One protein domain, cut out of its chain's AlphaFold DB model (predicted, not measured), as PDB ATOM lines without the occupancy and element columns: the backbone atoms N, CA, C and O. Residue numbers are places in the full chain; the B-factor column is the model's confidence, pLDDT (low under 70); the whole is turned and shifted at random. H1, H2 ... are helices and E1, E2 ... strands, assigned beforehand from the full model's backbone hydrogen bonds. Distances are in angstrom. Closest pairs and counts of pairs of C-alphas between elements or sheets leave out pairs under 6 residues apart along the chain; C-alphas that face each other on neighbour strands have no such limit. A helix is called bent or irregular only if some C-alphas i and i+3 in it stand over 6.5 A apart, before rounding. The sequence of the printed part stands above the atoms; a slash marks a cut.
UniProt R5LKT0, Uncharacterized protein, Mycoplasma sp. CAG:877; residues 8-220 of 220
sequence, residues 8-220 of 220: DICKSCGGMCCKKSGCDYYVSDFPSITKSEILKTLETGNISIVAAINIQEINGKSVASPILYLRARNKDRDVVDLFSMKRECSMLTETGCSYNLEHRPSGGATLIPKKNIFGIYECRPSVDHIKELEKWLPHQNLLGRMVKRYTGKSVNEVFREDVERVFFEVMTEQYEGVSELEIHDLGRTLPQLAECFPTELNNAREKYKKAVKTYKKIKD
ATOM      1  N   ASP A   8     191.162 136.862 187.376       81.12
ATOM      2  CA  ASP A   8     192.101 136.009 186.654       81.12
ATOM      3  C   ASP A   8     191.450 135.437 185.393       81.12
ATOM      4  O   ASP A   8     192.022 135.534 184.300       81.12
ATOM      5  N   ILE A   9     190.215 134.931 185.497       82.62
ATOM      6  CA  ILE A   9     189.452 134.458 184.334       82.62
ATOM      7  C   ILE A   9     189.119 135.622 183.399       82.62
ATOM      8  O   ILE A   9     189.320 135.514 182.190       82.62
ATOM      9  N   CYS A  10     188.636 136.749 183.927       78.81
ATOM     10  CA  CYS A  10     188.261 137.912 183.123       78.81
ATOM     11  C   CYS A  10     189.463 138.490 182.365       78.81
ATOM     12  O   CYS A  10     189.339 138.772 181.170       78.81
ATOM     13  N   LYS A  11     190.627 138.611 183.018       80.44
ATOM     14  CA  LYS A  11     191.875 139.047 182.376       80.44
ATOM     15  C   LYS A  11     192.304 138.067 181.287       80.44
ATOM     16  O   LYS A  11     192.606 138.490 180.176       80.44
ATOM     17  N   SER A  12     192.263 136.767 181.573       83.62
ATOM     18  CA  SER A  12     192.678 135.727 180.623       83.62
ATOM     19  C   SER A  12     191.726 135.574 179.429       83.62
ATOM     20  O   SER A  12     192.155 135.203 178.341       83.62
ATOM     21  N   CYS A  13     190.439 135.878 179.614       83.44
ATOM     22  CA  CYS A  13     189.417 135.896 178.563       83.44
ATOM     23  C   CYS A  13     189.575 137.096 177.604       83.44
ATOM     24  O   CYS A  13     189.047 137.078 176.491       83.44
ATOM     25  N   GLY A  14     190.282 138.155 178.020       82.50
ATOM     26  CA  GLY A  14     190.553 139.328 177.183       82.50
ATOM     27  C   GLY A  14     189.295 140.090 176.755       82.50
ATOM     28  O   GLY A  14     189.282 140.715 175.695       82.50
ATOM     29  N   GLY A  15     188.215 139.992 177.538       86.12
ATOM     30  CA  GLY A  15     186.965 140.701 177.270       86.12
ATOM     31  C   GLY A  15     186.208 140.214 176.033       86.12
ATOM     32  O   GLY A  15     185.547 141.023 175.394       86.12
ATOM     33  N   MET A  16     186.265 138.922 175.687       86.88
ATOM     34  CA  MET A  16     185.576 138.356 174.511       86.88
ATOM     35  C   MET A  16     184.106 138.800 174.377       86.88
ATOM     36  O   MET A  16     183.668 139.165 173.287       86.88
ATOM     37  N   CYS A  17     183.351 138.842 175.480       86.56
ATOM     38  CA  CYS A  17     181.974 139.346 175.478       86.56
ATOM     39  C   CYS A  17     181.888 140.847 175.151       86.56
ATOM     40  O   CYS A  17     181.031 141.259 174.374       86.56
ATOM     41  N   CYS A  18     182.810 141.649 175.689       90.50
ATOM     42  CA  CYS A  18     182.890 143.089 175.455       90.50
ATOM     43  C   CYS A  18     183.321 143.419 174.022       90.50
ATOM     44  O   CYS A  18     182.867 144.421 173.485       90.50
ATOM     45  N   LYS A  19     184.139 142.574 173.381       92.31
ATOM     46  CA  LYS A  19     184.502 142.709 171.957       92.31
ATOM     47  C   LYS A  19     183.305 142.538 171.024       92.31
ATOM     48  O   LYS A  19     183.281 143.118 169.945       92.31
ATOM     49  N   LYS A  20     182.308 141.762 171.451       93.25
ATOM     50  CA  LYS A  20     181.055 141.577 170.718       93.25
ATOM     51  C   LYS A  20     180.080 142.728 170.941       93.25
ATOM     52  O   LYS A  20     179.519 143.250 169.985       93.25
ATOM     53  N   SER A  21     179.814 143.072 172.204       95.31
ATOM     54  CA  SER A  21     178.863 144.134 172.544       95.31
ATOM     55  C   SER A  21     178.981 144.624 173.986       95.31
ATOM     56  O   SER A  21     179.549 143.946 174.842       95.31
ATOM     57  N   GLY A  22     178.422 145.803 174.267       96.06
ATOM     58  CA  GLY A  22     178.262 146.289 175.637       96.06
ATOM     59  C   GLY A  22     177.222 145.512 176.445       96.06
ATOM     60  O   GLY A  22     176.325 144.872 175.897       96.06
ATOM     61  N   CYS A  23     177.349 145.571 177.771       95.69
ATOM     62  CA  CYS A  23     176.445 144.889 178.694       95.69
ATOM     63  C   CYS A  23     175.119 145.639 178.865       95.69
ATOM     64  O   CYS A  23     175.088 146.873 178.880       95.69
ATOM     65  N   ASP A  24     174.044 144.883 179.055       97.19
ATOM     66  CA  ASP A  24     172.704 145.425 179.265       97.19
ATOM     67  C   ASP A  24     172.557 145.958 180.693       97.19
ATOM     68  O   ASP A  24     173.025 145.337 181.655       97.19
ATOM     69  N   TYR A  25     171.896 147.105 180.831       98.00
ATOM     70  CA  TYR A  25     171.442 147.602 182.122       98.00
ATOM     71  C   TYR A  25     170.080 147.000 182.447       98.00
ATOM     72  O   TYR A  25     169.167 146.956 181.615       98.00
ATOM     73  N   TYR A  26     169.920 146.585 183.692       97.44
ATOM     74  CA  TYR A  26     168.624 146.224 184.242       97.44
ATOM     75  C   TYR A  26     167.980 147.434 184.898       97.44
ATOM     76  O   TYR A  26     168.647 148.392 185.276       97.44
ATOM     77  N   VAL A  27     166.664 147.376 185.090       97.75
ATOM     78  CA  VAL A  27     165.931 148.425 185.814       97.75
ATOM     79  C   VAL A  27     166.507 148.651 187.220       97.75
ATOM     80  O   VAL A  27     166.544 149.781 187.694       97.75
ATOM     81  N   SER A  28     167.018 147.595 187.860       95.94
ATOM     82  CA  SER A  28     167.658 147.645 189.181       95.94
ATOM     83  C   SER A  28     169.025 148.336 189.212       95.94
ATOM     84  O   SER A  28     169.523 148.594 190.306       95.94
ATOM     85  N   ASP A  29     169.628 148.645 188.059       96.56
ATOM     86  CA  ASP A  29     170.853 149.453 187.994       96.56
ATOM     87  C   ASP A  29     170.580 150.944 188.237       96.56
ATOM     88  O   ASP A  29     171.514 151.722 188.421       96.56
ATOM     89  N   PHE A  30     169.308 151.349 188.260       96.56
ATOM     90  CA  PHE A  30     168.895 152.732 188.445       96.56
ATOM     91  C   PHE A  30     168.182 152.913 189.786       96.56
ATOM     92  O   PHE A  30     167.346 152.086 190.156       96.56
ATOM     93  N   PRO A  31     168.426 154.028 190.502       94.62
ATOM     94  CA  PRO A  31     167.694 154.330 191.732       94.62
ATOM     95  C   PRO A  31     166.199 154.549 191.462       94.62
ATOM     96  O   PRO A  31     165.357 154.258 192.307       94.62
ATOM     97  N   SER A  32     165.861 155.071 190.279       96.25
ATOM     98  CA  SER A  32     164.487 155.210 189.800       96.25
ATOM     99  C   SER A  32     164.454 155.345 188.276       96.25
ATOM    100  O   SER A  32     165.362 155.921 187.678       96.25
ATOM    101  N   ILE A  33     163.383 154.876 187.633       97.88
ATOM    102  CA  ILE A  33     163.185 155.044 186.186       97.88
ATOM    103  C   ILE A  33     162.341 156.292 185.926       97.88
ATOM    104  O   ILE A  33     161.133 156.236 185.697       97.88
ATOM    105  N   THR A  34     162.995 157.451 185.993       98.00
ATOM    106  CA  THR A  34     162.382 158.764 185.755       98.00
ATOM    107  C   THR A  34     163.016 159.459 184.555       98.00
ATOM    108  O   THR A  34     164.131 159.145 184.146       98.00
ATOM    109  N   LYS A  35     162.320 160.445 183.976       97.69
ATOM    110  CA  LYS A  35     162.853 161.217 182.841       97.69
ATOM    111  C   LYS A  35     164.200 161.868 183.156       97.69
ATOM    112  O   LYS A  35     165.078 161.831 182.303       97.69
ATOM    113  N   SER A  36     164.347 162.469 184.334       97.50
ATOM    114  CA  SER A  36     165.592 163.122 184.747       97.50
ATOM    115  C   SER A  36     166.733 162.122 184.889       97.50
ATOM    116  O   SER A  36     167.816 162.378 184.374       97.50
ATOM    117  N   GLU A  37     166.480 160.972 185.519       97.69
ATOM    118  CA  GLU A  37     167.517 159.962 185.748       97.69
ATOM    119  C   GLU A  37     167.990 159.329 184.437       97.69
ATOM    120  O   GLU A  37     169.191 159.245 184.182       97.69
ATOM    121  N   ILE A  38     167.054 158.965 183.553       98.06
ATOM    122  CA  ILE A  38     167.389 158.413 182.237       98.06
ATOM    123  C   ILE A  38     168.112 159.449 181.372       98.06
ATOM    124  O   ILE A  38     169.077 159.107 180.697       98.06
ATOM    125  N   LEU A  39     167.699 160.721 181.400       97.62
ATOM    126  CA  LEU A  39     168.374 161.762 180.626       97.62
ATOM    127  C   LEU A  39     169.822 161.956 181.095       97.62
ATOM    128  O   LEU A  39     170.731 161.858 180.277       97.62
ATOM    129  N   LYS A  40     170.028 162.121 182.407       97.06
ATOM    130  CA  LYS A  40     171.356 162.243 183.023       97.06
ATOM    131  C   LYS A  40     172.251 161.051 182.674       97.06
ATOM    132  O   LYS A  40     173.421 161.215 182.352       97.06
ATOM    133  N   THR A  41     171.682 159.850 182.714       96.12
ATOM    134  CA  THR A  41     172.354 158.598 182.352       96.12
ATOM    135  C   THR A  41     172.822 158.609 180.893       96.12
ATOM    136  O   THR A  41     173.970 158.272 180.610       96.12
ATOM    137  N   LEU A  42     171.965 159.020 179.955       97.94
ATOM    138  CA  LEU A  42     172.296 159.074 178.525       97.94
ATOM    139  C   LEU A  42     173.322 160.174 178.198       97.94
ATOM    140  O   LEU A  42     174.170 159.976 177.327       97.94
ATOM    141  N   GLU A  43     173.282 161.297 178.921       96.75
ATOM    142  CA  GLU A  43     174.217 162.426 178.788       96.75
ATOM    143  C   GLU A  43     175.657 162.075 179.196       96.75
ATOM    144  O   GLU A  43     176.587 162.757 178.774       96.75
ATOM    145  N   THR A  44     175.873 160.974 179.928       95.38
ATOM    146  CA  THR A  44     177.230 160.464 180.207       95.38
ATOM    147  C   THR A  44     178.005 160.087 178.944       95.38
ATOM    148  O   THR A  44     179.225 159.977 178.989       95.38
ATOM    149  N   GLY A  45     177.307 159.822 177.834       96.06
ATOM    150  CA  GLY A  45     177.912 159.317 176.604       96.06
ATOM    151  C   GLY A  45     178.233 157.818 176.624       96.06
ATOM    152  O   GLY A  45     178.584 157.271 175.585       96.06
ATOM    153  N   ASN A  46     178.043 157.126 177.751       96.94
ATOM    154  CA  ASN A  46     178.441 155.721 177.912       96.94
ATOM    155  C   ASN A  46     177.295 154.725 177.698       96.94
ATOM    156  O   ASN A  46     177.477 153.519 177.874       96.94
ATOM    157  N   ILE A  47     176.085 155.207 177.409       98.25
ATOM    158  CA  ILE A  47     174.857 154.402 177.421       98.25
ATOM    159  C   ILE A  47     174.024 154.734 176.191       98.25
ATOM    160  O   ILE A  47     173.909 155.901 175.808       98.25
ATOM    161  N   SER A  48     173.437 153.710 175.583       98.69
ATOM    162  CA  SER A  48     172.524 153.848 174.452       98.69
ATOM    163  C   SER A  48     171.170 153.220 174.762       98.69
ATOM    164  O   SER A  48     171.079 152.234 175.499       98.69
ATOM    165  N   ILE A  49     170.120 153.800 174.184       98.88
ATOM    166  CA  ILE A  49     168.812 153.162 174.058       98.88
ATOM    167  C   ILE A  49     168.900 152.194 172.887       98.88
ATOM    168  O   ILE A  49     169.216 152.600 171.770       98.88
ATOM    169  N   VAL A  50     168.605 150.930 173.154       98.75
ATOM    170  CA  VAL A  50     168.656 149.834 172.182       98.75
ATOM    171  C   VAL A  50     167.335 149.067 172.204       98.75
ATOM    172  O   VAL A  50     166.518 149.278 173.104       98.75
ATOM    173  N   ALA A  51     167.112 148.170 171.240       98.25
ATOM    174  CA  ALA A  51     165.931 147.314 171.226       98.25
ATOM    175  C   ALA A  51     166.272 145.820 171.273       98.25
ATOM    176  O   ALA A  51     167.280 145.348 170.745       98.25
ATOM    177  N   ALA A  52     165.402 145.061 171.931       96.75
ATOM    178  CA  ALA A  52     165.289 143.622 171.774       96.75
ATOM    179  C   ALA A  52     164.143 143.376 170.799       96.75
ATOM    180  O   ALA A  52     163.134 144.083 170.838       96.75
ATOM    181  N   ILE A  53     164.301 142.400 169.912       95.50
ATOM    182  CA  ILE A  53     163.300 142.125 168.886       95.50
ATOM    183  C   ILE A  53     162.368 141.044 169.409       95.50
ATOM    184  O   ILE A  53     162.768 139.897 169.592       95.50
ATOM    185  N   ASN A  54     161.120 141.423 169.643       94.00
ATOM    186  CA  ASN A  54     160.047 140.503 169.967       94.00
ATOM    187  C   ASN A  54     159.279 140.183 168.682       94.00
ATOM    188  O   ASN A  54     158.604 141.059 168.131       94.00
ATOM    189  N   ILE A  55     159.416 138.949 168.203       92.81
ATOM    190  CA  ILE A  55     158.748 138.460 166.995       92.81
ATOM    191  C   ILE A  55     157.574 137.586 167.412       92.81
ATOM    192  O   ILE A  55     157.741 136.626 168.160       92.81
ATOM    193  N   GLN A  56     156.387 137.934 166.929       92.81
ATOM    194  CA  GLN A  56     155.142 137.232 167.214       92.81
ATOM    195  C   GLN A  56     154.422 136.899 165.914       92.81
ATOM    196  O   GLN A  56     154.535 137.629 164.930       92.81
ATOM    197  N   GLU A  57     153.649 135.820 165.921       93.25
ATOM    198  CA  GLU A  57     152.751 135.497 164.819       93.25
ATOM    199  C   GLU A  57     151.372 136.107 165.090       93.25
ATOM    200  O   GLU A  57     150.722 135.799 166.089       93.25
ATOM    201  N   ILE A  58     150.927 136.999 164.206       91.38
ATOM    202  CA  ILE A  58     149.628 137.668 164.295       91.38
ATOM    203  C   ILE A  58     148.893 137.429 162.980       91.38
ATOM    204  O   ILE A  58     149.330 137.885 161.925       91.38
ATOM    205  N   ASN A  59     147.762 136.720 163.036       91.62
ATOM    206  CA  ASN A  59     146.946 136.375 161.863       91.62
ATOM    207  C   ASN A  59     147.758 135.704 160.730       91.62
ATOM    208  O   ASN A  59     147.616 136.070 159.563       91.62
ATOM    209  N   GLY A  60     148.646 134.763 161.079       88.88
ATOM    210  CA  GLY A  60     149.499 134.052 160.117       88.88
ATOM    211  C   GLY A  60     150.639 134.891 159.531       88.88
ATOM    212  O   GLY A  60     151.210 134.519 158.507       88.88
ATOM    213  N   LYS A  61     150.948 136.052 160.126       89.62
ATOM    214  CA  LYS A  61     152.058 136.921 159.714       89.62
ATOM    215  C   LYS A  61     153.038 137.122 160.862       89.62
ATOM    216  O   LYS A  61     152.630 137.498 161.959       89.62
ATOM    217  N   SER A  62     154.325 136.945 160.577       92.75
ATOM    218  CA  SER A  62     155.414 137.310 161.483       92.75
ATOM    219  C   SER A  62     155.485 138.832 161.623       92.75
ATOM    220  O   SER A  62     155.661 139.553 160.640       92.75
ATOM    221  N   VAL A  63     155.333 139.329 162.848       94.06
ATOM    222  CA  VAL A  63     155.423 140.749 163.196       94.06
ATOM    223  C   VAL A  63     156.522 140.926 164.232       94.06
ATOM    224  O   VAL A  63     156.464 140.362 165.322       94.06
ATOM    225  N   ALA A  64     157.516 141.740 163.896       95.25
ATOM    226  CA  ALA A  64     158.598 142.110 164.794       95.25
ATOM    227  C   ALA A  64     158.313 143.466 165.448       95.25
ATOM    228  O   ALA A  64     157.983 144.444 164.775       95.25
ATOM    229  N   SER A  65     158.482 143.532 166.765       93.94
ATOM    230  CA  SER A  65     158.286 144.735 167.575       93.94
ATOM    231  C   SER A  65     159.506 144.994 168.469       93.94
ATOM    232  O   SER A  65     160.049 144.045 169.043       93.94
ATOM    233  N   PRO A  66     159.968 146.252 168.594       97.56
ATOM    234  CA  PRO A  66     161.095 146.582 169.457       97.56
ATOM    235  C   PRO A  66     160.655 146.735 170.921       97.56
ATOM    236  O   PRO A  66     159.750 147.512 171.225       97.56
ATOM    237  N   ILE A  67     161.345 146.054 171.837       98.38
ATOM    238  CA  ILE A  67     161.295 146.313 173.283       98.38
ATOM    239  C   ILE A  67     162.540 147.113 173.655       98.38
ATOM    240  O   ILE A  67     163.658 146.604 173.577       98.38
ATOM    241  N   LEU A  68     162.354 148.370 174.046       98.88
ATOM    242  CA  LEU A  68     163.432 149.292 174.387       98.88
ATOM    243  C   LEU A  68     164.027 148.985 175.763       98.88
ATOM    244  O   LEU A  68     163.291 148.784 176.728       98.88
ATOM    245  N   TYR A  69     165.350 149.036 175.861       98.81
ATOM    246  CA  TYR A  69     166.111 148.977 177.111       98.81
ATOM    247  C   TYR A  69     167.425 149.757 176.960       98.81
ATOM    248  O   TYR A  69     167.675 150.378 175.922       98.81
ATOM    249  N   LEU A  70     168.253 149.768 178.007       98.69
ATOM    250  CA  LEU A  70     169.535 150.470 178.011       98.69
ATOM    251  C   LEU A  70     170.715 149.498 177.969       98.69
ATOM    252  O   LEU A  70     170.719 148.478 178.657       98.69
ATOM    253  N   ARG A  71     171.751 149.847 177.210       98.31
ATOM    254  CA  ARG A  71     172.999 149.080 177.095       98.31
ATOM    255  C   ARG A  71     174.206 150.008 177.200       98.31
ATOM    256  O   ARG A  71     174.140 151.160 176.773       98.31
ATOM    257  N   ALA A  72     175.317 149.510 177.745       97.94
ATOM    258  CA  ALA A  72     176.604 150.194 177.646       97.94
ATOM    259  C   ALA A  72     176.962 150.415 176.169       97.94
ATOM    260  O   ALA A  72     177.009 149.470 175.387       97.94
ATOM    261  N   ARG A  73     177.191 151.666 175.780       98.12
ATOM    262  CA  ARG A  73     177.324 152.069 174.381       98.12
ATOM    263  C   ARG A  73     178.431 151.281 173.686       98.12
ATOM    264  O   ARG A  73     179.507 151.077 174.251       98.12
ATOM    265  N   ASN A  74     178.184 150.842 172.463       98.00
ATOM    266  CA  ASN A  74     179.211 150.247 171.614       98.00
ATOM    267  C   ASN A  74     180.033 151.366 170.941       98.00
ATOM    268  O   ASN A  74     179.533 152.474 170.752       98.00
ATOM    269  N   LYS A  75     181.291 151.101 170.583       96.56
ATOM    270  CA  LYS A  75     182.132 152.044 169.834       96.56
ATOM    271  C   LYS A  75     181.459 152.416 168.509       96.56
ATOM    272  O   LYS A  75     180.844 151.565 167.866       96.56
ATOM    273  N   ASP A  76     181.574 153.689 168.133       94.75
ATOM    274  CA  ASP A  76     180.985 154.265 166.916       94.75
ATOM    275  C   ASP A  76     179.467 154.035 166.785       94.75
ATOM    276  O   ASP A  76     178.948 153.772 165.695       94.75
ATOM    277  N   ARG A  77     178.747 154.069 167.911       96.06
ATOM    278  CA  ARG A  77     177.280 154.023 167.943       96.06
ATOM    279  C   ARG A  77     176.705 155.236 168.646       96.06
ATOM    280  O   ARG A  77     177.305 155.791 169.568       96.06
ATOM    281  N   ASP A  78     175.512 155.612 168.210       97.12
ATOM    282  CA  ASP A  78     174.785 156.754 168.737       97.12
ATOM    283  C   ASP A  78     174.102 156.441 170.073       97.12
ATOM    284  O   ASP A  78     174.032 155.305 170.550       97.12
ATOM    285  N   VAL A  79     173.563 157.488 170.700       98.31
ATOM    286  CA  VAL A  79     172.736 157.382 171.914       98.31
ATOM    287  C   VAL A  79     171.446 156.587 171.688       98.31
ATOM    288  O   VAL A  79     170.912 156.011 172.633       98.31
ATOM    289  N   VAL A  80     170.952 156.531 170.450       98.75
ATOM    290  CA  VAL A  80     169.851 155.661 170.031       98.75
ATOM    291  C   VAL A  80     170.390 154.735 168.949       98.75
ATOM    292  O   VAL A  80     170.768 155.204 167.883       98.75
ATOM    293  N   ASP A  81     170.416 153.439 169.237       98.38
ATOM    294  CA  ASP A  81     170.894 152.384 168.343       98.38
ATOM    295  C   ASP A  81     169.948 151.187 168.485       98.38
ATOM    296  O   ASP A  81     170.208 150.241 169.231       98.38
ATOM    297  N   LEU A  82     168.758 151.283 167.882       98.56
ATOM    298  CA  LEU A  82     167.696 150.309 168.138       98.56
ATOM    299  C   LEU A  82     168.031 148.962 167.507       98.56
ATOM    300  O   LEU A  82     167.726 147.926 168.102       98.56
ATOM    301  N   PHE A  83     168.685 148.972 166.346       97.81
ATOM    302  CA  PHE A  83     169.223 147.773 165.722       97.81
ATOM    303  C   PHE A  83     170.472 148.069 164.872       97.81
ATOM    304  O   PHE A  83     170.470 148.886 163.952       97.81
ATOM    305  N   SER A  84     171.564 147.366 165.154       97.12
ATOM    306  CA  SER A  84     172.791 147.431 164.361       97.12
ATOM    307  C   SER A  84     173.568 146.122 164.452       97.12
ATOM    308  O   SER A  84     173.351 145.325 165.368       97.12
ATOM    309  N   MET A  85     174.511 145.919 163.526       96.81
ATOM    310  CA  MET A  85     175.636 145.018 163.782       96.81
ATOM    311  C   MET A  85     176.429 145.571 164.962       96.81
ATOM    312  O   MET A  85     177.052 146.634 164.852       96.81
ATOM    313  N   LYS A  86     176.390 144.886 166.104       96.38
ATOM    314  CA  LYS A  86     177.047 145.384 167.314       96.38
ATOM    315  C   LYS A  86     178.567 145.393 167.155       96.38
ATOM    316  O   LYS A  86     179.162 144.535 166.508       96.38
ATOM    317  N   ARG A  87     179.187 146.383 167.792       96.12
ATOM    318  CA  ARG A  87     180.644 146.559 167.862       96.12
ATOM    319  C   ARG A  87     181.168 146.373 169.277       96.12
ATOM    320  O   ARG A  87     180.397 146.197 170.217       96.12
ATOM    321  N   GLU A  88     182.476 146.465 169.451       96.50
ATOM    322  CA  GLU A  88     183.103 146.446 170.771       96.50
ATOM    323  C   GLU A  88     182.480 147.476 171.738       96.50
ATOM    324  O   GLU A  88     182.113 148.585 171.355       96.50
ATOM    325  N   CYS A  89     182.343 147.109 173.009       96.81
ATOM    326  CA  CYS A  89     181.878 147.976 174.086       96.81
ATOM    327  C   CYS A  89     182.812 149.184 174.268       96.81
ATOM    328  O   CYS A  89     184.026 149.023 174.390       96.81
ATOM    329  N   SER A  90     182.251 150.389 174.391       96.50
ATOM    330  CA  SER A  90     183.016 151.622 174.654       96.50
ATOM    331  C   SER A  90     183.756 151.611 175.994       96.50
ATOM    332  O   SER A  90     184.760 152.302 176.148       96.50
ATOM    333  N   MET A  91     183.309 150.790 176.948       94.69
ATOM    334  CA  MET A  91     183.945 150.666 178.261       94.69
ATOM    335  C   MET A  91     185.123 149.681 178.274       94.69
ATOM    336  O   MET A  91     185.746 149.505 179.322       94.69
ATOM    337  N   LEU A  92     185.416 148.986 177.167       92.56
ATOM    338  CA  LEU A  92     186.566 148.086 177.092       92.56
ATOM    339  C   LEU A  92     187.855 148.882 176.844       92.56
ATOM    340  O   LEU A  92     187.977 149.616 175.867       92.56
ATOM    341  N   THR A  93     188.826 148.688 177.731       91.06
ATOM    342  CA  THR A  93     190.189 149.227 177.653       91.06
ATOM    343  C   THR A  93     191.196 148.085 177.531       91.06
ATOM    344  O   THR A  93     190.842 146.919 177.722       91.06
ATOM    345  N   GLU A  94     192.467 148.408 177.291       86.06
ATOM    346  CA  GLU A  94     193.560 147.422 177.259       86.06
ATOM    347  C   GLU A  94     193.668 146.607 178.558       86.06
ATOM    348  O   GLU A  94     194.025 145.431 178.537       86.06
ATOM    349  N   THR A  95     193.303 147.208 179.697       83.25
ATOM    350  CA  THR A  95     193.344 146.566 181.019       83.25
ATOM    351  C   THR A  95     192.011 145.949 181.450       83.25
ATOM    352  O   THR A  95     191.892 145.473 182.579       83.25
ATOM    353  N   GLY A  96     190.998 145.940 180.579       84.69
ATOM    354  CA  GLY A  96     189.659 145.421 180.867       84.69
ATOM    355  C   GLY A  96     188.589 146.510 180.938       84.69
ATOM    356  O   GLY A  96     188.712 147.567 180.325       84.69
ATOM    357  N   CYS A  97     187.490 146.239 181.641       89.19
ATOM    358  CA  CYS A  97     186.380 147.187 181.737       89.19
ATOM    359  C   CYS A  97     186.775 148.407 182.584       89.19
ATOM    360  O   CYS A  97     187.274 148.245 183.695       89.19
ATOM    361  N   SER A  98     186.506 149.614 182.089       91.81
ATOM    362  CA  SER A  98     186.714 150.865 182.830       91.81
ATOM    363  C   SER A  98     185.745 151.043 184.004       91.81
ATOM    364  O   SER A  98     186.025 151.815 184.919       91.81
ATOM    365  N   TYR A  99     184.635 150.301 184.027       91.44
ATOM    366  CA  TYR A  99     183.786 150.203 185.208       91.44
ATOM    367  C   TYR A  99     184.324 149.188 186.211       91.44
ATOM    368  O   TYR A  99     184.617 148.032 185.878       91.44
ATOM    369  N   ASN A 100     184.330 149.595 187.480       90.19
ATOM    370  CA  ASN A 100     184.431 148.654 188.586       90.19
ATOM    371  C   ASN A 100     183.151 147.794 188.686       90.19
ATOM    372  O   ASN A 100     182.125 148.095 188.074       90.19
ATOM    373  N   LEU A 101     183.205 146.709 189.461       88.25
ATOM    374  CA  LEU A 101     182.091 145.761 189.577       88.25
ATOM    375  C   LEU A 101     180.784 146.406 190.083       88.25
ATOM    376  O   LEU A 101     179.692 145.974 189.711       88.25
ATOM    377  N   GLU A 102     180.875 147.444 190.912       88.81
ATOM    378  CA  GLU A 102     179.703 148.136 191.455       88.81
ATOM    379  C   GLU A 102     178.960 148.945 190.394       88.81
ATOM    380  O   GLU A 102     177.732 148.895 190.366       88.81
ATOM    381  N   HIS A 103     179.686 149.606 189.492       90.44
ATOM    382  CA  HIS A 103     179.120 150.447 188.430       90.44
ATOM    383  C   HIS A 103     178.903 149.696 187.110       90.44
ATOM    384  O   HIS A 103     178.267 150.215 186.196       90.44
ATOM    385  N   ARG A 104     179.425 148.469 186.986       92.81
ATOM    386  CA  ARG A 104     179.200 147.623 185.811       92.81
ATOM    387  C   ARG A 104     177.700 147.307 185.677       92.81
ATOM    388  O   ARG A 104     177.103 146.901 186.680       92.81
ATOM    389  N   PRO A 105     177.118 147.410 184.461       95.75
ATOM    390  CA  PRO A 105     175.721 147.051 184.220       95.75
ATOM    391  C   PRO A 105     175.421 145.651 184.745       95.75
ATOM    392  O   PRO A 105     176.234 144.734 184.549       95.75
ATOM    393  N   SER A 106     174.266 145.460 185.383       95.69
ATOM    394  CA  SER A 106     173.925 144.179 186.004       95.69
ATOM    395  C   SER A 106     173.921 143.031 185.001       95.69
ATOM    396  O   SER A 106     174.367 141.944 185.361       95.69
ATOM    397  N   GLY A 107     173.562 143.266 183.733       93.88
ATOM    398  CA  GLY A 107     173.647 142.252 182.679       93.88
ATOM    399  C   GLY A 107     175.045 141.664 182.488       93.88
ATOM    400  O   GLY A 107     175.172 140.484 182.180       93.88
ATOM    401  N   GLY A 108     176.094 142.449 182.741       92.19
ATOM    402  CA  GLY A 108     177.479 141.975 182.766       92.19
ATOM    403  C   GLY A 108     177.937 141.523 184.151       92.19
ATOM    404  O   GLY A 108     178.651 140.532 184.274       92.19
ATOM    405  N   ALA A 109     177.526 142.229 185.208       92.56
ATOM    406  CA  ALA A 109     177.962 141.952 186.575       92.56
ATOM    407  C   ALA A 109     177.371 140.657 187.161       92.56
ATOM    408  O   ALA A 109     177.902 140.142 188.138       92.56
ATOM    409  N   THR A 110     176.290 140.117 186.592       92.44
ATOM    410  CA  THR A 110     175.693 138.834 187.014       92.44
ATOM    411  C   THR A 110     176.195 137.624 186.233       92.44
ATOM    412  O   THR A 110     175.725 136.508 186.450       92.44
ATOM    413  N   LEU A 111     177.104 137.820 185.279       91.06
ATOM    414  CA  LEU A 111     177.682 136.711 184.532       91.06
ATOM    415  C   LEU A 111     178.685 135.970 185.410       91.06
ATOM    416  O   LEU A 111     179.606 136.572 185.950       91.06
ATOM    417  N   ILE A 112     178.521 134.657 185.526       90.88
ATOM    418  CA  ILE A 112     179.443 133.774 186.232       90.88
ATOM    419  C   ILE A 112     180.535 133.366 185.236       90.88
ATOM    420  O   ILE A 112     180.243 132.581 184.322       90.88
ATOM    421  N   PRO A 113     181.768 133.890 185.368       88.56
ATOM    422  CA  PRO A 113     182.873 133.492 184.511       88.56
ATOM    423  C   PRO A 113     183.285 132.053 184.832       88.56
ATOM    424  O   PRO A 113     183.360 131.653 185.995       88.56
ATOM    425  N   LYS A 114     183.550 131.257 183.798       88.56
ATOM    426  CA  LYS A 114     184.006 129.876 183.936       88.56
ATOM    427  C   LYS A 114     184.931 129.498 182.785       88.56
ATOM    428  O   LYS A 114     184.800 129.988 181.668       88.56
ATOM    429  N   LYS A 115     185.856 128.583 183.058       87.75
ATOM    430  CA  LYS A 115     186.618 127.860 182.039       87.75
ATOM    431  C   LYS A 115     186.053 126.445 181.939       87.75
ATOM    432  O   LYS A 115     185.922 125.768 182.961       87.75
ATOM    433  N   ASN A 116     185.635 126.020 180.751       84.00
ATOM    434  CA  ASN A 116     185.122 124.664 180.563       84.00
ATOM    435  C   ASN A 116     186.271 123.634 180.501       84.00
ATOM    436  O   ASN A 116     187.447 123.997 180.518       84.00
ATOM    437  N   ILE A 117     185.931 122.342 180.427       86.75
ATOM    438  CA  ILE A 117     186.916 121.241 180.430       86.75
ATOM    439  C   ILE A 117     187.889 121.277 179.240       86.75
ATOM    440  O   ILE A 117     188.971 120.708 179.325       86.75
ATOM    441  N   PHE A 118     187.532 121.975 178.158       86.12
ATOM    442  CA  PHE A 118     188.368 122.164 176.968       86.12
ATOM    443  C   PHE A 118     189.204 123.448 177.034       86.12
ATOM    444  O   PHE A 118     189.848 123.828 176.061       86.12
ATOM    445  N   GLY A 119     189.178 124.152 178.166       81.38
ATOM    446  CA  GLY A 119     189.910 125.395 178.349       81.38
ATOM    447  C   GLY A 119     189.255 126.625 177.712       81.38
ATOM    448  O   GLY A 119     189.869 127.690 177.720       81.38
ATOM    449  N   ILE A 120     188.029 126.509 177.198       82.50
ATOM    450  CA  ILE A 120     187.301 127.614 176.566       82.50
ATOM    451  C   ILE A 120     186.628 128.451 177.657       82.50
ATOM    452  O   ILE A 120     185.982 127.912 178.564       82.50
ATOM    453  N   TYR A 121     186.793 129.771 177.572       84.94
ATOM    454  CA  TYR A 121     186.144 130.714 178.477       84.94
ATOM    455  C   TYR A 121     184.668 130.872 178.120       84.94
ATOM    456  O   TYR A 121     184.314 131.130 176.973       84.94
ATOM    457  N   GLU A 122     183.812 130.757 179.124       83.50
ATOM    458  CA  GLU A 122     182.377 130.971 179.019       83.50
ATOM    459  C   GLU A 122     181.898 131.867 180.165       83.50
ATOM    460  O   GLU A 122     182.498 131.938 181.239       83.50
ATOM    461  N   CYS A 123     180.802 132.575 179.929       86.12
ATOM    462  CA  CYS A 123     180.119 133.373 180.934       86.12
ATOM    463  C   CYS A 123     178.665 132.924 180.949       86.12
ATOM    464  O   CYS A 123     177.988 133.002 179.925       86.12
ATOM    465  N   ARG A 124     178.196 132.418 182.091       86.56
ATOM    466  CA  ARG A 124     176.811 131.955 182.234       86.56
ATOM    467  C   ARG A 124     176.012 132.964 183.038       86.56
ATOM    468  O   ARG A 124     176.498 133.405 184.079       86.56
ATOM    469  N   PRO A 125     174.797 133.319 182.619       87.75
ATOM    470  CA  PRO A 125     173.997 134.236 183.403       87.75
ATOM    471  C   PRO A 125     173.494 133.576 184.681       87.75
ATOM    472  O   PRO A 125     173.000 132.451 184.663       87.75
ATOM    473  N   SER A 126     173.622 134.282 185.807       91.38
ATOM    474  CA  SER A 126     173.041 133.853 187.084       91.38
ATOM    475  C   SER A 126     171.566 134.243 187.232       91.38
ATOM    476  O   SER A 126     170.965 133.976 188.271       91.38
ATOM    477  N   VAL A 127     171.014 134.956 186.248       91.88
ATOM    478  CA  VAL A 127     169.644 135.474 186.232       91.88
ATOM    479  C   VAL A 127     169.006 135.213 184.874       91.88
ATOM    480  O   VAL A 127     169.695 135.057 183.869       91.88
ATOM    481  N   ASP A 128     167.680 135.181 184.848       93.75
ATOM    482  CA  ASP A 128     166.911 135.049 183.617       93.75
ATOM    483  C   ASP A 128     166.847 136.400 182.890       93.75
ATOM    484  O   ASP A 128     166.149 137.321 183.317       93.75
ATOM    485  N   HIS A 129     167.595 136.522 181.792       90.38
ATOM    486  CA  HIS A 129     167.662 137.755 181.009       90.38
ATOM    487  C   HIS A 129     166.318 138.175 180.414       90.38
ATOM    488  O   HIS A 129     166.083 139.373 180.264       90.38
ATOM    489  N   ILE A 130     165.431 137.226 180.098       92.94
ATOM    490  CA  ILE A 130     164.113 137.552 179.548       92.94
ATOM    491  C   ILE A 130     163.274 138.234 180.626       92.94
ATOM    492  O   ILE A 130     162.717 139.300 180.378       92.94
ATOM    493  N   LYS A 131     163.291 137.715 181.857       96.25
ATOM    494  CA  LYS A 131     162.610 138.359 182.992       96.25
ATOM    495  C   LYS A 131     163.181 139.732 183.329       96.25
ATOM    496  O   LYS A 131     162.440 140.619 183.739       96.25
ATOM    497  N   GLU A 132     164.492 139.930 183.190       97.12
ATOM    498  CA  GLU A 132     165.091 141.256 183.390       97.12
ATOM    499  C   GLU A 132     164.721 142.235 182.264       97.12
ATOM    500  O   GLU A 132     164.475 143.411 182.537       97.12
ATOM    501  N   LEU A 133     164.607 141.760 181.020       96.75
ATOM    502  CA  LEU A 133     164.116 142.550 179.891       96.75
ATOM    503  C   LEU A 133     162.641 142.942 180.069       96.75
ATOM    504  O   LEU A 133     162.282 144.093 179.830       96.75
ATOM    505  N   GLU A 134     161.787 142.030 180.537       97.38
ATOM    506  CA  GLU A 134     160.359 142.287 180.779       97.38
ATOM    507  C   GLU A 134     160.120 143.434 181.770       97.38
ATOM    508  O   GLU A 134     159.151 144.184 181.639       97.38
ATOM    509  N   LYS A 135     161.035 143.651 182.722       98.25
ATOM    510  CA  LYS A 135     160.956 144.790 183.654       98.25
ATOM    511  C   LYS A 135     161.064 146.144 182.955       98.25
ATOM    512  O   LYS A 135     160.641 147.143 183.527       98.25
ATOM    513  N   TRP A 136     161.580 146.204 181.727       98.44
ATOM    514  CA  TRP A 136     161.584 147.423 180.918       98.44
ATOM    515  C   TRP A 136     160.235 147.715 180.238       98.44
ATOM    516  O   TRP A 136     160.019 148.845 179.785       98.44
ATOM    517  N   LEU A 137     159.294 146.761 180.178       98.31
ATOM    518  CA  LEU A 137     157.992 146.934 179.508       98.31
ATOM    519  C   LEU A 137     157.151 148.104 180.059       98.31
ATOM    520  O   LEU A 137     156.613 148.872 179.259       98.31
ATOM    521  N   PRO A 138     157.072 148.356 181.381       98.50
ATOM    522  CA  PRO A 138     156.354 149.522 181.907       98.50
ATOM    523  C   PRO A 138     156.969 150.874 181.504       98.50
ATOM    524  O   PRO A 138     156.336 151.920 181.655       98.50
ATOM    525  N   HIS A 139     158.202 150.881 180.990       98.50
ATOM    526  CA  HIS A 139     158.980 152.090 180.719       98.50
ATOM    527  C   HIS A 139     159.085 152.441 179.227       98.50
ATOM    528  O   HIS A 139     159.718 153.442 178.879       98.50
ATOM    529  N   GLN A 140     158.413 151.698 178.339       98.62
ATOM    530  CA  GLN A 140     158.476 151.918 176.886       98.62
ATOM    531  C   GLN A 140     158.034 153.329 176.473       98.62
ATOM    532  O   GLN A 140     158.687 153.963 175.649       98.62
ATOM    533  N   ASN A 141     156.999 153.887 177.112       98.56
ATOM    534  CA  ASN A 141     156.554 155.262 176.847       98.56
ATOM    535  C   ASN A 141     157.608 156.313 177.230       98.56
ATOM    536  O   ASN A 141     157.726 157.361 176.591       98.56
ATOM    537  N   LEU A 142     158.376 156.067 178.296       98.69
ATOM    538  CA  LEU A 142     159.460 156.960 178.688       98.69
ATOM    539  C   LEU A 142     160.607 156.882 177.677       98.69
ATOM    540  O   LEU A 142     161.025 157.920 177.162       98.69
ATOM    541  N   LEU A 143     161.073 155.670 177.372       98.81
ATOM    542  CA  LEU A 143     162.175 155.440 176.441       98.81
ATOM    543  C   LEU A 143     161.825 155.909 175.023       98.81
ATOM    544  O   LEU A 143     162.632 156.579 174.391       98.81
ATOM    545  N   GLY A 144     160.591 155.692 174.563       98.75
ATOM    546  CA  GLY A 144     160.115 156.188 173.272       98.75
ATOM    547  C   GLY A 144     160.126 157.716 173.169       98.75
ATOM    548  O   GLY A 144     160.495 158.263 172.129       98.75
ATOM    549  N   ARG A 145     159.819 158.436 174.260       98.69
ATOM    550  CA  ARG A 145     159.991 159.901 174.309       98.69
ATOM    551  C   ARG A 145     161.459 160.317 174.253       98.69
ATOM    552  O   ARG A 145     161.754 161.365 173.684       98.69
ATOM    553  N   MET A 146     162.369 159.532 174.835       98.62
ATOM    554  CA  MET A 146     163.807 159.797 174.728       98.62
ATOM    555  C   MET A 146     164.296 159.559 173.297       98.62
ATOM    556  O   MET A 146     164.971 160.426 172.754       98.62
ATOM    557  N   VAL A 147     163.867 158.472 172.646       98.81
ATOM    558  CA  VAL A 147     164.139 158.228 171.220       98.81
ATOM    559  C   VAL A 147     163.694 159.424 170.382       98.81
ATOM    560  O   VAL A 147     164.523 160.033 169.711       98.81
ATOM    561  N   LYS A 148     162.433 159.859 170.515       98.69
ATOM    562  CA  LYS A 148     161.911 161.028 169.785       98.69
ATOM    563  C   LYS A 148     162.703 162.305 170.053       98.69
ATOM    564  O   LYS A 148     162.888 163.097 169.135       98.69
ATOM    565  N   ARG A 149     163.169 162.512 171.288       98.06
ATOM    566  CA  ARG A 149     163.996 163.670 171.660       98.06
ATOM    567  C   ARG A 149     165.339 163.675 170.931       98.06
ATOM    568  O   ARG A 149     165.752 164.740 170.494       98.06
ATOM    569  N   TYR A 150     166.010 162.529 170.839       98.38
ATOM    570  CA  TYR A 150     167.351 162.440 170.257       98.38
ATOM    571  C   TYR A 150     167.348 162.328 168.732       98.38
ATOM    572  O   TYR A 150     168.270 162.822 168.095       98.38
ATOM    573  N   THR A 151     166.324 161.712 168.138       98.38
ATOM    574  CA  THR A 151     166.293 161.443 166.689       98.38
ATOM    575  C   THR A 151     165.301 162.311 165.925       98.38
ATOM    576  O   THR A 151     165.330 162.350 164.698       98.38
ATOM    577  N   GLY A 152     164.360 162.959 166.617       98.56
ATOM    578  CA  GLY A 152     163.224 163.622 165.979       98.56
ATOM    579  C   GLY A 152     162.209 162.654 165.356       98.56
ATOM    580  O   GLY A 152     161.228 163.115 164.774       98.56
ATOM    581  N   LYS A 153     162.361 161.332 165.518       98.62
ATOM    582  CA  LYS A 153     161.529 160.280 164.899       98.62
ATOM    583  C   LYS A 153     160.852 159.384 165.940       98.62
ATOM    584  O   LYS A 153     161.263 159.326 167.096       98.62
ATOM    585  N   SER A 154     159.762 158.722 165.566       98.56
ATOM    586  CA  SER A 154     159.152 157.681 166.400       98.56
ATOM    587  C   SER A 154     160.066 156.457 166.509       98.56
ATOM    588  O   SER A 154     160.954 156.245 165.686       98.56
ATOM    589  N   VAL A 155     159.816 155.615 167.515       98.69
ATOM    590  CA  VAL A 155     160.553 154.356 167.711       98.69
ATOM    591  C   VAL A 155     160.477 153.468 166.469       98.69
ATOM    592  O   VAL A 155     161.488 152.925 166.045       98.69
ATOM    593  N   ASN A 156     159.293 153.356 165.864       98.06
ATOM    594  CA  ASN A 156     159.085 152.508 164.695       98.06
ATOM    595  C   ASN A 156     159.815 153.034 163.450       98.06
ATOM    596  O   ASN A 156     160.357 152.241 162.688       98.06
ATOM    597  N   GLU A 157     159.857 154.354 163.248       98.50
ATOM    598  CA  GLU A 157     160.626 154.957 162.150       98.50
ATOM    599  C   GLU A 157     162.120 154.648 162.293       98.50
ATOM    600  O   GLU A 157     162.710 154.104 161.365       98.50
ATOM    601  N   VAL A 158     162.707 154.908 163.470       98.75
ATOM    602  CA  VAL A 158     164.131 154.620 163.729       98.75
ATOM    603  C   VAL A 158     164.422 153.129 163.577       98.75
ATOM    604  O   VAL A 158     165.366 152.753 162.897       98.75
ATOM    605  N   PHE A 159     163.585 152.268 164.160       98.56
ATOM    606  CA  PHE A 159     163.797 150.824 164.111       98.56
ATOM    607  C   PHE A 159     163.762 150.279 162.677       98.56
ATOM    608  O   PHE A 159     164.603 149.467 162.313       98.56
ATOM    609  N   ARG A 160     162.835 150.742 161.828       98.44
ATOM    610  CA  ARG A 160     162.765 150.299 160.422       98.44
ATOM    611  C   ARG A 160     163.949 150.803 159.599       98.44
ATOM    612  O   ARG A 160     164.475 150.050 158.786       98.44
ATOM    613  N   GLU A 161     164.395 152.038 159.831       98.56
ATOM    614  CA  GLU A 161     165.613 152.578 159.207       98.56
ATOM    615  C   GLU A 161     166.859 151.780 159.606       98.56
ATOM    616  O   GLU A 161     167.687 151.455 158.754       98.56
ATOM    617  N   ASP A 162     166.962 151.422 160.883       98.56
ATOM    618  CA  ASP A 162     168.022 150.583 161.433       98.56
ATOM    619  C   ASP A 162     168.024 149.178 160.799       98.56
ATOM    620  O   ASP A 162     169.070 148.694 160.364       98.56
ATOM    621  N   VAL A 163     166.855 148.541 160.664       98.31
ATOM    622  CA  VAL A 163     166.704 147.241 159.983       98.31
ATOM    623  C   VAL A 163     167.113 147.320 158.510       98.31
ATOM    624  O   VAL A 163     167.884 146.483 158.039       98.31
ATOM    625  N   GLU A 164     166.645 148.335 157.777       98.62
ATOM    626  CA  GLU A 164     167.035 148.557 156.380       98.62
ATOM    627  C   GLU A 164     168.549 148.762 156.241       98.62
ATOM    628  O   GLU A 164     169.173 148.189 155.340       98.62
ATOM    629  N   ARG A 165     169.149 149.554 157.139       98.19
ATOM    630  CA  ARG A 165     170.594 149.785 157.178       98.19
ATOM    631  C   ARG A 165     171.347 148.472 157.374       98.19
ATOM    632  O   ARG A 165     172.221 148.178 156.566       98.19
ATOM    633  N   VAL A 166     170.976 147.660 158.364       98.06
ATOM    634  CA  VAL A 166     171.649 146.378 158.631       98.06
ATOM    635  C   VAL A 166     171.539 145.423 157.443       98.06
ATOM    636  O   VAL A 166     172.532 144.795 157.081       98.06
ATOM    637  N   PHE A 167     170.381 145.335 156.772       98.50
ATOM    638  CA  PHE A 167     170.279 144.533 155.547       98.50
ATOM    639  C   PHE A 167     171.268 144.990 154.473       98.50
ATOM    640  O   PHE A 167     171.910 144.156 153.837       98.50
ATOM    641  N   PHE A 168     171.399 146.301 154.267       98.19
ATOM    642  CA  PHE A 168     172.334 146.850 153.289       98.19
ATOM    643  C   PHE A 168     173.797 146.596 153.677       98.19
ATOM    644  O   PHE A 168     174.588 146.172 152.832       98.19
ATOM    645  N   GLU A 169     174.155 146.820 154.941       97.19
ATOM    646  CA  GLU A 169     175.508 146.596 155.460       97.19
ATOM    647  C   GLU A 169     175.933 145.128 155.312       97.19
ATOM    648  O   GLU A 169     177.034 144.855 154.843       97.19
ATOM    649  N   VAL A 170     175.036 144.181 155.606       96.81
ATOM    650  CA  VAL A 170     175.273 142.738 155.421       96.81
ATOM    651  C   VAL A 170     175.453 142.383 153.942       96.81
ATOM    652  O   VAL A 170     176.388 141.668 153.594       96.81
ATOM    653  N   MET A 171     174.609 142.912 153.044       95.50
ATOM    654  CA  MET A 171     174.742 142.684 151.591       95.50
ATOM    655  C   MET A 171     176.031 143.258 150.996       95.50
ATOM    656  O   MET A 171     176.461 142.821 149.932       95.50
ATOM    657  N   THR A 172     176.612 144.264 151.648       95.56
ATOM    658  CA  THR A 172     177.858 144.920 151.230       95.56
ATOM    659  C   THR A 172     179.061 144.500 152.070       95.56
ATOM    660  O   THR A 172     180.128 145.084 151.918       95.56
ATOM    661  N   GLU A 173     178.892 143.491 152.931       95.25
ATOM    662  CA  GLU A 173     179.938 142.911 153.776       95.25
ATOM    663  C   GLU A 173     180.678 143.941 154.653       95.25
ATOM    664  O   GLU A 173     181.882 143.840 154.888       95.25
ATOM    665  N   GLN A 174     179.960 144.943 155.173       95.62
ATOM    666  CA  GLN A 174     180.515 145.999 156.033       95.62
ATOM    667  C   GLN A 174     180.763 145.514 157.474       95.62
ATOM    668  O   GLN A 174     180.227 146.055 158.441       95.62
ATOM    669  N   TYR A 175     181.590 144.482 157.627       96.00
ATOM    670  CA  TYR A 175     181.856 143.814 158.907       96.00
ATOM    671  C   TYR A 175     183.043 144.391 159.689       96.00
ATOM    672  O   TYR A 175     183.405 143.863 160.739       96.00
ATOM    673  N   GLU A 176     183.665 145.473 159.214       95.06
ATOM    674  CA  GLU A 176     184.785 146.096 159.920       95.06
ATOM    675  C   GLU A 176     184.381 146.497 161.353       95.06
ATOM    676  O   GLU A 176     183.385 147.197 161.580       95.06
ATOM    677  N   GLY A 177     185.153 146.017 162.334       93.00
ATOM    678  CA  GLY A 177     184.906 146.234 163.763       93.00
ATOM    679  C   GLY A 177     183.767 145.399 164.369       93.00
ATOM    680  O   GLY A 177     183.432 145.602 165.537       93.00
ATOM    681  N   VAL A 178     183.173 144.471 163.612       96.25
ATOM    682  CA  VAL A 178     182.133 143.539 164.075       96.25
ATOM    683  C   VAL A 178     182.780 142.192 164.404       96.25
ATOM    684  O   VAL A 178     183.529 141.634 163.607       96.25
ATOM    685  N   SER A 179     182.509 141.648 165.591       93.81
ATOM    686  CA  SER A 179     183.054 140.339 165.979       93.81
ATOM    687  C   SER A 179     182.396 139.188 165.206       93.81
ATOM    688  O   SER A 179     181.198 139.238 164.936       93.81
ATOM    689  N   GLU A 180     183.121 138.094 164.971       92.50
ATOM    690  CA  GLU A 180     182.571 136.890 164.319       92.50
ATOM    691  C   GLU A 180     181.340 136.321 165.046       92.50
ATOM    692  O   GLU A 180     180.383 135.881 164.410       92.50
ATOM    693  N   LEU A 181     181.327 136.391 166.383       90.44
ATOM    694  CA  LEU A 181     180.183 135.974 167.200       90.44
ATOM    695  C   LEU A 181     178.932 136.819 166.936       90.44
ATOM    696  O   LEU A 181     177.822 136.307 167.023       90.44
ATOM    697  N   GLU A 182     179.095 138.109 166.647       94.88
ATOM    698  CA  GLU A 182     177.973 138.975 166.278       94.88
ATOM    699  C   GLU A 182     177.485 138.671 164.864       94.88
ATOM    700  O   GLU A 182     176.282 138.555 164.664       94.88
ATOM    701  N   ILE A 183     178.393 138.477 163.902       95.12
ATOM    702  CA  ILE A 183     178.033 138.128 162.516       95.12
ATOM    703  C   ILE A 183     177.223 136.827 162.495       95.12
ATOM    704  O   ILE A 183     176.169 136.748 161.865       95.12
ATOM    705  N   HIS A 184     177.690 135.817 163.228       93.38
ATOM    706  CA  HIS A 184     177.013 134.534 163.345       93.38
ATOM    707  C   HIS A 184     175.625 134.658 163.996       93.38
ATOM    708  O   HIS A 184     174.658 134.080 163.494       93.38
ATOM    709  N   ASP A 185     175.500 135.412 165.089       91.62
ATOM    710  CA  ASP A 185     174.215 135.583 165.772       91.62
ATOM    711  C   ASP A 185     173.229 136.399 164.936       91.62
ATOM    712  O   ASP A 185     172.064 136.019 164.814       91.62
ATOM    713  N   LEU A 186     173.704 137.462 164.288       93.94
ATOM    714  CA  LEU A 186     172.903 138.248 163.363       93.94
ATOM    715  C   LEU A 186     172.412 137.386 162.194       93.94
ATOM    716  O   LEU A 186     171.228 137.424 161.865       93.94
ATOM    717  N   GLY A 187     173.279 136.547 161.617       92.81
ATOM    718  CA  GLY A 187     172.927 135.621 160.537       92.81
ATOM    719  C   GLY A 187     171.773 134.674 160.884       92.81
ATOM    720  O   GLY A 187     170.993 134.315 160.005       92.81
ATOM    721  N   ARG A 188     171.603 134.323 162.166       92.06
ATOM    722  CA  ARG A 188     170.466 133.518 162.645       92.06
ATOM    723  C   ARG A 188     169.166 134.318 162.746       92.06
ATOM    724  O   ARG A 188     168.096 133.744 162.580       92.06
ATOM    725  N   THR A 189     169.243 135.618 163.019       90.44
ATOM    726  CA  THR A 189     168.069 136.494 163.184       90.44
ATOM    727  C   THR A 189     167.579 137.091 161.861       90.44
ATOM    728  O   THR A 189     166.378 137.298 161.689       90.44
ATOM    729  N   LEU A 190     168.478 137.351 160.906       93.94
ATOM    730  CA  LEU A 190     168.148 138.035 159.649       93.94
ATOM    731  C   LEU A 190     167.040 137.374 158.815       93.94
ATOM    732  O   LEU A 190     166.212 138.127 158.302       93.94
ATOM    733  N   PRO A 191     166.965 136.034 158.658       94.50
ATOM    734  CA  PRO A 191     165.903 135.415 157.863       94.50
ATOM    735  C   PRO A 191     164.503 135.738 158.397       94.50
ATOM    736  O   PRO A 191     163.642 136.184 157.646       94.50
ATOM    737  N   GLN A 192     164.302 135.616 159.711       93.62
ATOM    738  CA  GLN A 192     163.015 135.919 160.338       93.62
ATOM    739  C   GLN A 192     162.699 137.421 160.287       93.62
ATOM    740  O   GLN A 192     161.554 137.835 160.102       93.62
ATOM    741  N   LEU A 193     163.728 138.264 160.406       95.19
ATOM    742  CA  LEU A 193     163.576 139.709 160.286       95.19
ATOM    743  C   LEU A 193     163.197 140.131 158.857       95.19
ATOM    744  O   LEU A 193     162.397 141.046 158.679       95.19
ATOM    745  N   ALA A 194     163.724 139.445 157.841       96.44
ATOM    746  CA  ALA A 194     163.399 139.668 156.432       96.44
ATOM    747  C   ALA A 194     161.926 139.367 156.116       96.44
ATOM    748  O   ALA A 194     161.323 140.080 155.313       96.44
ATOM    749  N   GLU A 195     161.333 138.366 156.773       96.00
ATOM    750  CA  GLU A 195     159.892 138.089 156.688       96.00
ATOM    751  C   GLU A 195     159.052 139.213 157.305       96.00
ATOM    752  O   GLU A 195     158.013 139.583 156.760       96.00
ATOM    753  N   CYS A 196     159.517 139.785 158.419       97.06
ATOM    754  CA  CYS A 196     158.826 140.870 159.118       97.06
ATOM    755  C   CYS A 196     158.951 142.225 158.394       97.06
ATOM    756  O   CYS A 196     158.055 143.064 158.492       97.06
ATOM    757  N   PHE A 197     160.056 142.452 157.671       97.31
ATOM    758  CA  PHE A 197     160.402 143.732 157.039       97.31
ATOM    759  C   PHE A 197     160.748 143.597 155.542       97.31
ATOM    760  O   PHE A 197     161.835 143.988 155.103       97.31
ATOM    761  N   PRO A 198     159.826 143.084 154.702       97.19
ATOM    762  CA  PRO A 198     160.098 142.862 153.282       97.19
ATOM    763  C   PRO A 198     160.305 144.167 152.500       97.19
ATOM    764  O   PRO A 198     161.011 144.180 151.491       97.19
ATOM    765  N   THR A 199     159.712 145.277 152.958       98.19
ATOM    766  CA  THR A 199     159.887 146.594 152.322       98.19
ATOM    767  C   THR A 199     161.308 147.109 152.537       98.19
ATOM    768  O   THR A 199     161.983 147.451 151.570       98.19
ATOM    769  N   GLU A 200     161.788 147.086 153.780       98.56
ATOM    770  CA  GLU A 200     163.147 147.497 154.162       98.56
ATOM    771  C   GLU A 200     164.191 146.642 153.435       98.56
ATOM    772  O   GLU A 200     165.156 147.158 152.875       98.56
ATOM    773  N   LEU A 201     163.964 145.327 153.356       98.38
ATOM    774  CA  LEU A 201     164.834 144.422 152.610       98.38
ATOM    775  C   LEU A 201     164.910 144.787 151.121       98.38
ATOM    776  O   LEU A 201     165.992 144.793 150.531       98.38
ATOM    777  N   ASN A 202     163.774 145.086 150.491       98.38
ATOM    778  CA  ASN A 202     163.741 145.467 149.082       98.38
ATOM    779  C   ASN A 202     164.412 146.825 148.843       98.38
ATOM    780  O   ASN A 202     165.181 146.956 147.891       98.38
ATOM    781  N   ASN A 203     164.213 147.797 149.732       98.44
ATOM    782  CA  ASN A 203     164.918 149.077 149.673       98.44
ATOM    783  C   ASN A 203     166.439 148.883 149.759       98.44
ATOM    784  O   ASN A 203     167.178 149.440 148.940       98.44
ATOM    785  N   ALA A 204     166.913 148.049 150.689       98.19
ATOM    786  CA  ALA A 204     168.326 147.701 150.816       98.19
ATOM    787  C   ALA A 204     168.877 147.045 149.535       98.19
ATOM    788  O   ALA A 204     169.935 147.445 149.043       98.19
ATOM    789  N   ARG A 205     168.130 146.114 148.925       97.81
ATOM    790  CA  ARG A 205     168.495 145.486 147.639       97.81
ATOM    791  C   ARG A 205     168.612 146.498 146.503       97.81
ATOM    792  O   ARG A 205     169.551 146.422 145.711       97.81
ATOM    793  N   GLU A 206     167.688 147.448 146.405       97.50
ATOM    794  CA  GLU A 206     167.741 148.486 145.371       97.50
ATOM    795  C   GLU A 206     168.921 149.442 145.578       97.50
ATOM    796  O   GLU A 206     169.599 149.807 144.611       97.50
ATOM    797  N   LYS A 207     169.235 149.803 146.830       96.31
ATOM    798  CA  LYS A 207     170.458 150.556 147.158       96.31
ATOM    799  C   LYS A 207     171.714 149.778 146.757       96.31
ATOM    800  O   LYS A 207     172.587 150.342 146.097       96.31
ATOM    801  N   TYR A 208     171.774 148.484 147.068       95.00
ATOM    802  CA  TYR A 208     172.884 147.606 146.691       95.00
ATOM    803  C   TYR A 208     173.090 147.550 145.171       95.00
ATOM    804  O   TYR A 208     174.190 147.812 144.681       95.00
ATOM    805  N   LYS A 209     172.024 147.319 144.392       94.31
ATOM    806  CA  LYS A 209     172.088 147.314 142.918       94.31
ATOM    807  C   LYS A 209     172.651 148.623 142.358       94.31
ATOM    808  O   LYS A 209     173.466 148.600 141.433       94.31
ATOM    809  N   LYS A 210     172.240 149.769 142.912       92.12
ATOM    810  CA  LYS A 210     172.754 151.093 142.515       92.12
ATOM    811  C   LYS A 210     174.240 151.253 142.843       92.12
ATOM    812  O   LYS A 210     174.984 151.754 141.997       92.12
ATOM    813  N   ALA A 211     174.684 150.796 144.015       89.19
ATOM    814  CA  ALA A 211     176.090 150.836 144.413       89.19
ATOM    815  C   ALA A 211     176.968 149.997 143.466       89.19
ATOM    816  O   ALA A 211     177.944 150.506 142.913       89.19
ATOM    817  N   VAL A 212     176.555 148.762 143.164       87.56
ATOM    818  CA  VAL A 212     177.258 147.874 142.220       87.56
ATOM    819  C   VAL A 212     177.325 148.478 140.815       87.56
ATOM    820  O   VAL A 212     178.375 148.447 140.173       87.56
ATOM    821  N   LYS A 213     176.223 149.061 140.324       84.56
ATOM    822  CA  LYS A 213     176.194 149.721 139.008       84.56
ATOM    823  C   LYS A 213     177.162 150.903 138.942       84.56
ATOM    824  O   LYS A 213     177.801 151.102 137.914       84.56
ATOM    825  N   THR A 214     177.267 151.672 140.021       81.44
ATOM    826  CA  THR A 214     178.185 152.815 140.115       81.44
ATOM    827  C   THR A 214     179.639 152.351 140.110       81.44
ATOM    828  O   THR A 214     180.437 152.883 139.351       81.44
ATOM    829  N   TYR A 215     179.965 151.301 140.869       76.12
ATOM    830  CA  TYR A 215     181.312 150.728 140.898       76.12
ATOM    831  C   TYR A 215     181.771 150.216 139.526       76.12
ATOM    832  O   TYR A 215     182.900 150.477 139.122       76.12
ATOM    833  N   LYS A 216     180.890 149.530 138.781       76.75
ATOM    834  CA  LYS A 216     181.199 149.061 137.419       76.75
ATOM    835  C   LYS A 216     181.504 150.222 136.467       76.75
ATOM    836  O   LYS A 216     182.514 150.179 135.789       76.75
ATOM    837  N   LYS A 217     180.708 151.296 136.512       68.50
ATOM    838  CA  LYS A 217     180.922 152.500 135.687       68.50
ATOM    839  C   LYS A 217     182.228 153.253 135.954       68.50
ATOM    840  O   LYS A 217     182.632 154.024 135.104       68.50
ATOM    841  N   ILE A 218     182.816 153.123 137.144       71.19
ATOM    842  CA  ILE A 218     184.090 153.784 137.492       71.19
ATOM    843  C   ILE A 218     185.289 152.963 136.986       71.19
ATOM    844  O   ILE A 218     186.392 153.489 136.872       71.19
ATOM    845  N   LYS A 219     185.087 151.666 136.724       63.44
ATOM    846  CA  LYS A 219     186.125 150.757 136.226       63.44
ATOM    847  C   LYS A 219     186.211 150.682 134.699       63.44
ATOM    848  O   LYS A 219     187.224 150.186 134.214       63.44
ATOM    849  N   ASP A 220     185.169 151.131 134.006       54.69
ATOM    850  CA  ASP A 220     185.116 151.279 132.546       54.69
ATOM    851  C   ASP A 220     185.618 152.674 132.136       54.69
ATOM    852  O   ASP A 220     186.310 152.770 131.099       54.69
TER     853      ASP A 220
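What this domain is: This is residues 8 to 220 of the 220 residues of an uncharacterized protein of Mycoplasma sp. CAG:877 (UniProt R5LKT0). What shape do these atoms make? A long, bent ribbon of two antiparallel strands, the hairpin E1 and E2, makes the core, with H3, H5, H6, H7 and H8 packed round it. Toward one end H1 packs on a smaller antiparallel hairpin, E3 and E4; toward the other, H9 packs on H7, and residues 213 to 220 stick out. What is it built of? The printed part has 213 residues, with nine named helices and four named strands in the order H1 H2 H3 E1 E2 H4 E3 E4 H5 H6 H7 H8 H9, class mixed, helices and strands. It is compact, with a radius of gyration of the C-alphas of 18.6 A and spans of 56 by 42 by 36 A.

How they stand to each other: What lies near the first residues? The closest C-alphas of H1, residues 8 to 13, and E3, residues 111 to 115, are those of Ile 9 and Pro 113, 6.7 A apart. E3 and E4, residues 121 to 125, form a hairpin, with N 112 and O 124 within hydrogen-bond range at 2.8 A. H2, residues 16 to 20, is close to but not clearly touching H8, residues 180 to 196, with the C-alphas of Lys 20 and Glu 182 closest at 6.0 A. What stands round the long hairpin? E1, residues 47 to 58, and E2, residues 61 to 72, run antiparallel at 161 degrees, with N 48 and O 71 within hydrogen-bond range at 2.9 A; E2 bends by 57 degrees at residue 69. The closest C-alphas are 6.6 A apart for Leu 42 of H3, residues 35 to 43, and Ser 48; 7.3 A for Leu 133 of H5, residues 129 to 134, and Tyr 69; 6.1 A for Gln 140 of H6, residues 137 to 151, and Leu 68; 7.3 A for Phe 159 of H7, residues 155 to 171, and Pro 66; and 5.3 A for Cys 196 of H8 and Val 63. H4, residues 106 to 109, is close to but not clearly touching H5, with the C-alphas of Gly 107 and His 129 closest at 7.7 A. How does H9 sit? H9, residues 198 to 219, touches H7 with its residues 200 to 208 alone, at a steep tilt of 42 degrees, the same way; the C-alphas of Glu 164 and Glu 200 are closest, at 4.6 A. Are the helix backbones whole? Every O i to N i+4 pair is within hydrogen-bond range in H1, H2, H3, H5, H7 and H9, against 9 of 11 in H6 and 11 of 13 in H8; H4 is too short for such a pair.

Where its parts are: Where are the anchor points? H1 begins at C-alpha 8, (192.101, 136.009, 186.654), and H9 ends at C-alpha 219, (186.125, 150.757, 136.226). How long are the longer elements? E1 measures 33.0 A, E2 33.2 A, H6 21.1 A, H7 24.4 A, H8 24.6 A and H9 32.1 A. H6 is irregular, with C-alphas 138 and 141 7.7 A apart, and H8 only just, with C-alphas 188 and 191 6.9 A apart.

The domain as a whole: Which links are long? The printed part has no cut; the links H2 to H3, 14 residues, and E2 to H4, 33 residues, are long. How far does it reach, and where is confidence low? The two C-alphas farthest apart are those of Pro 31 and Asp 220, 61.8 A. The mean pLDDT of the printed part is 93.5, with residues 217, 219 and 220 under 70.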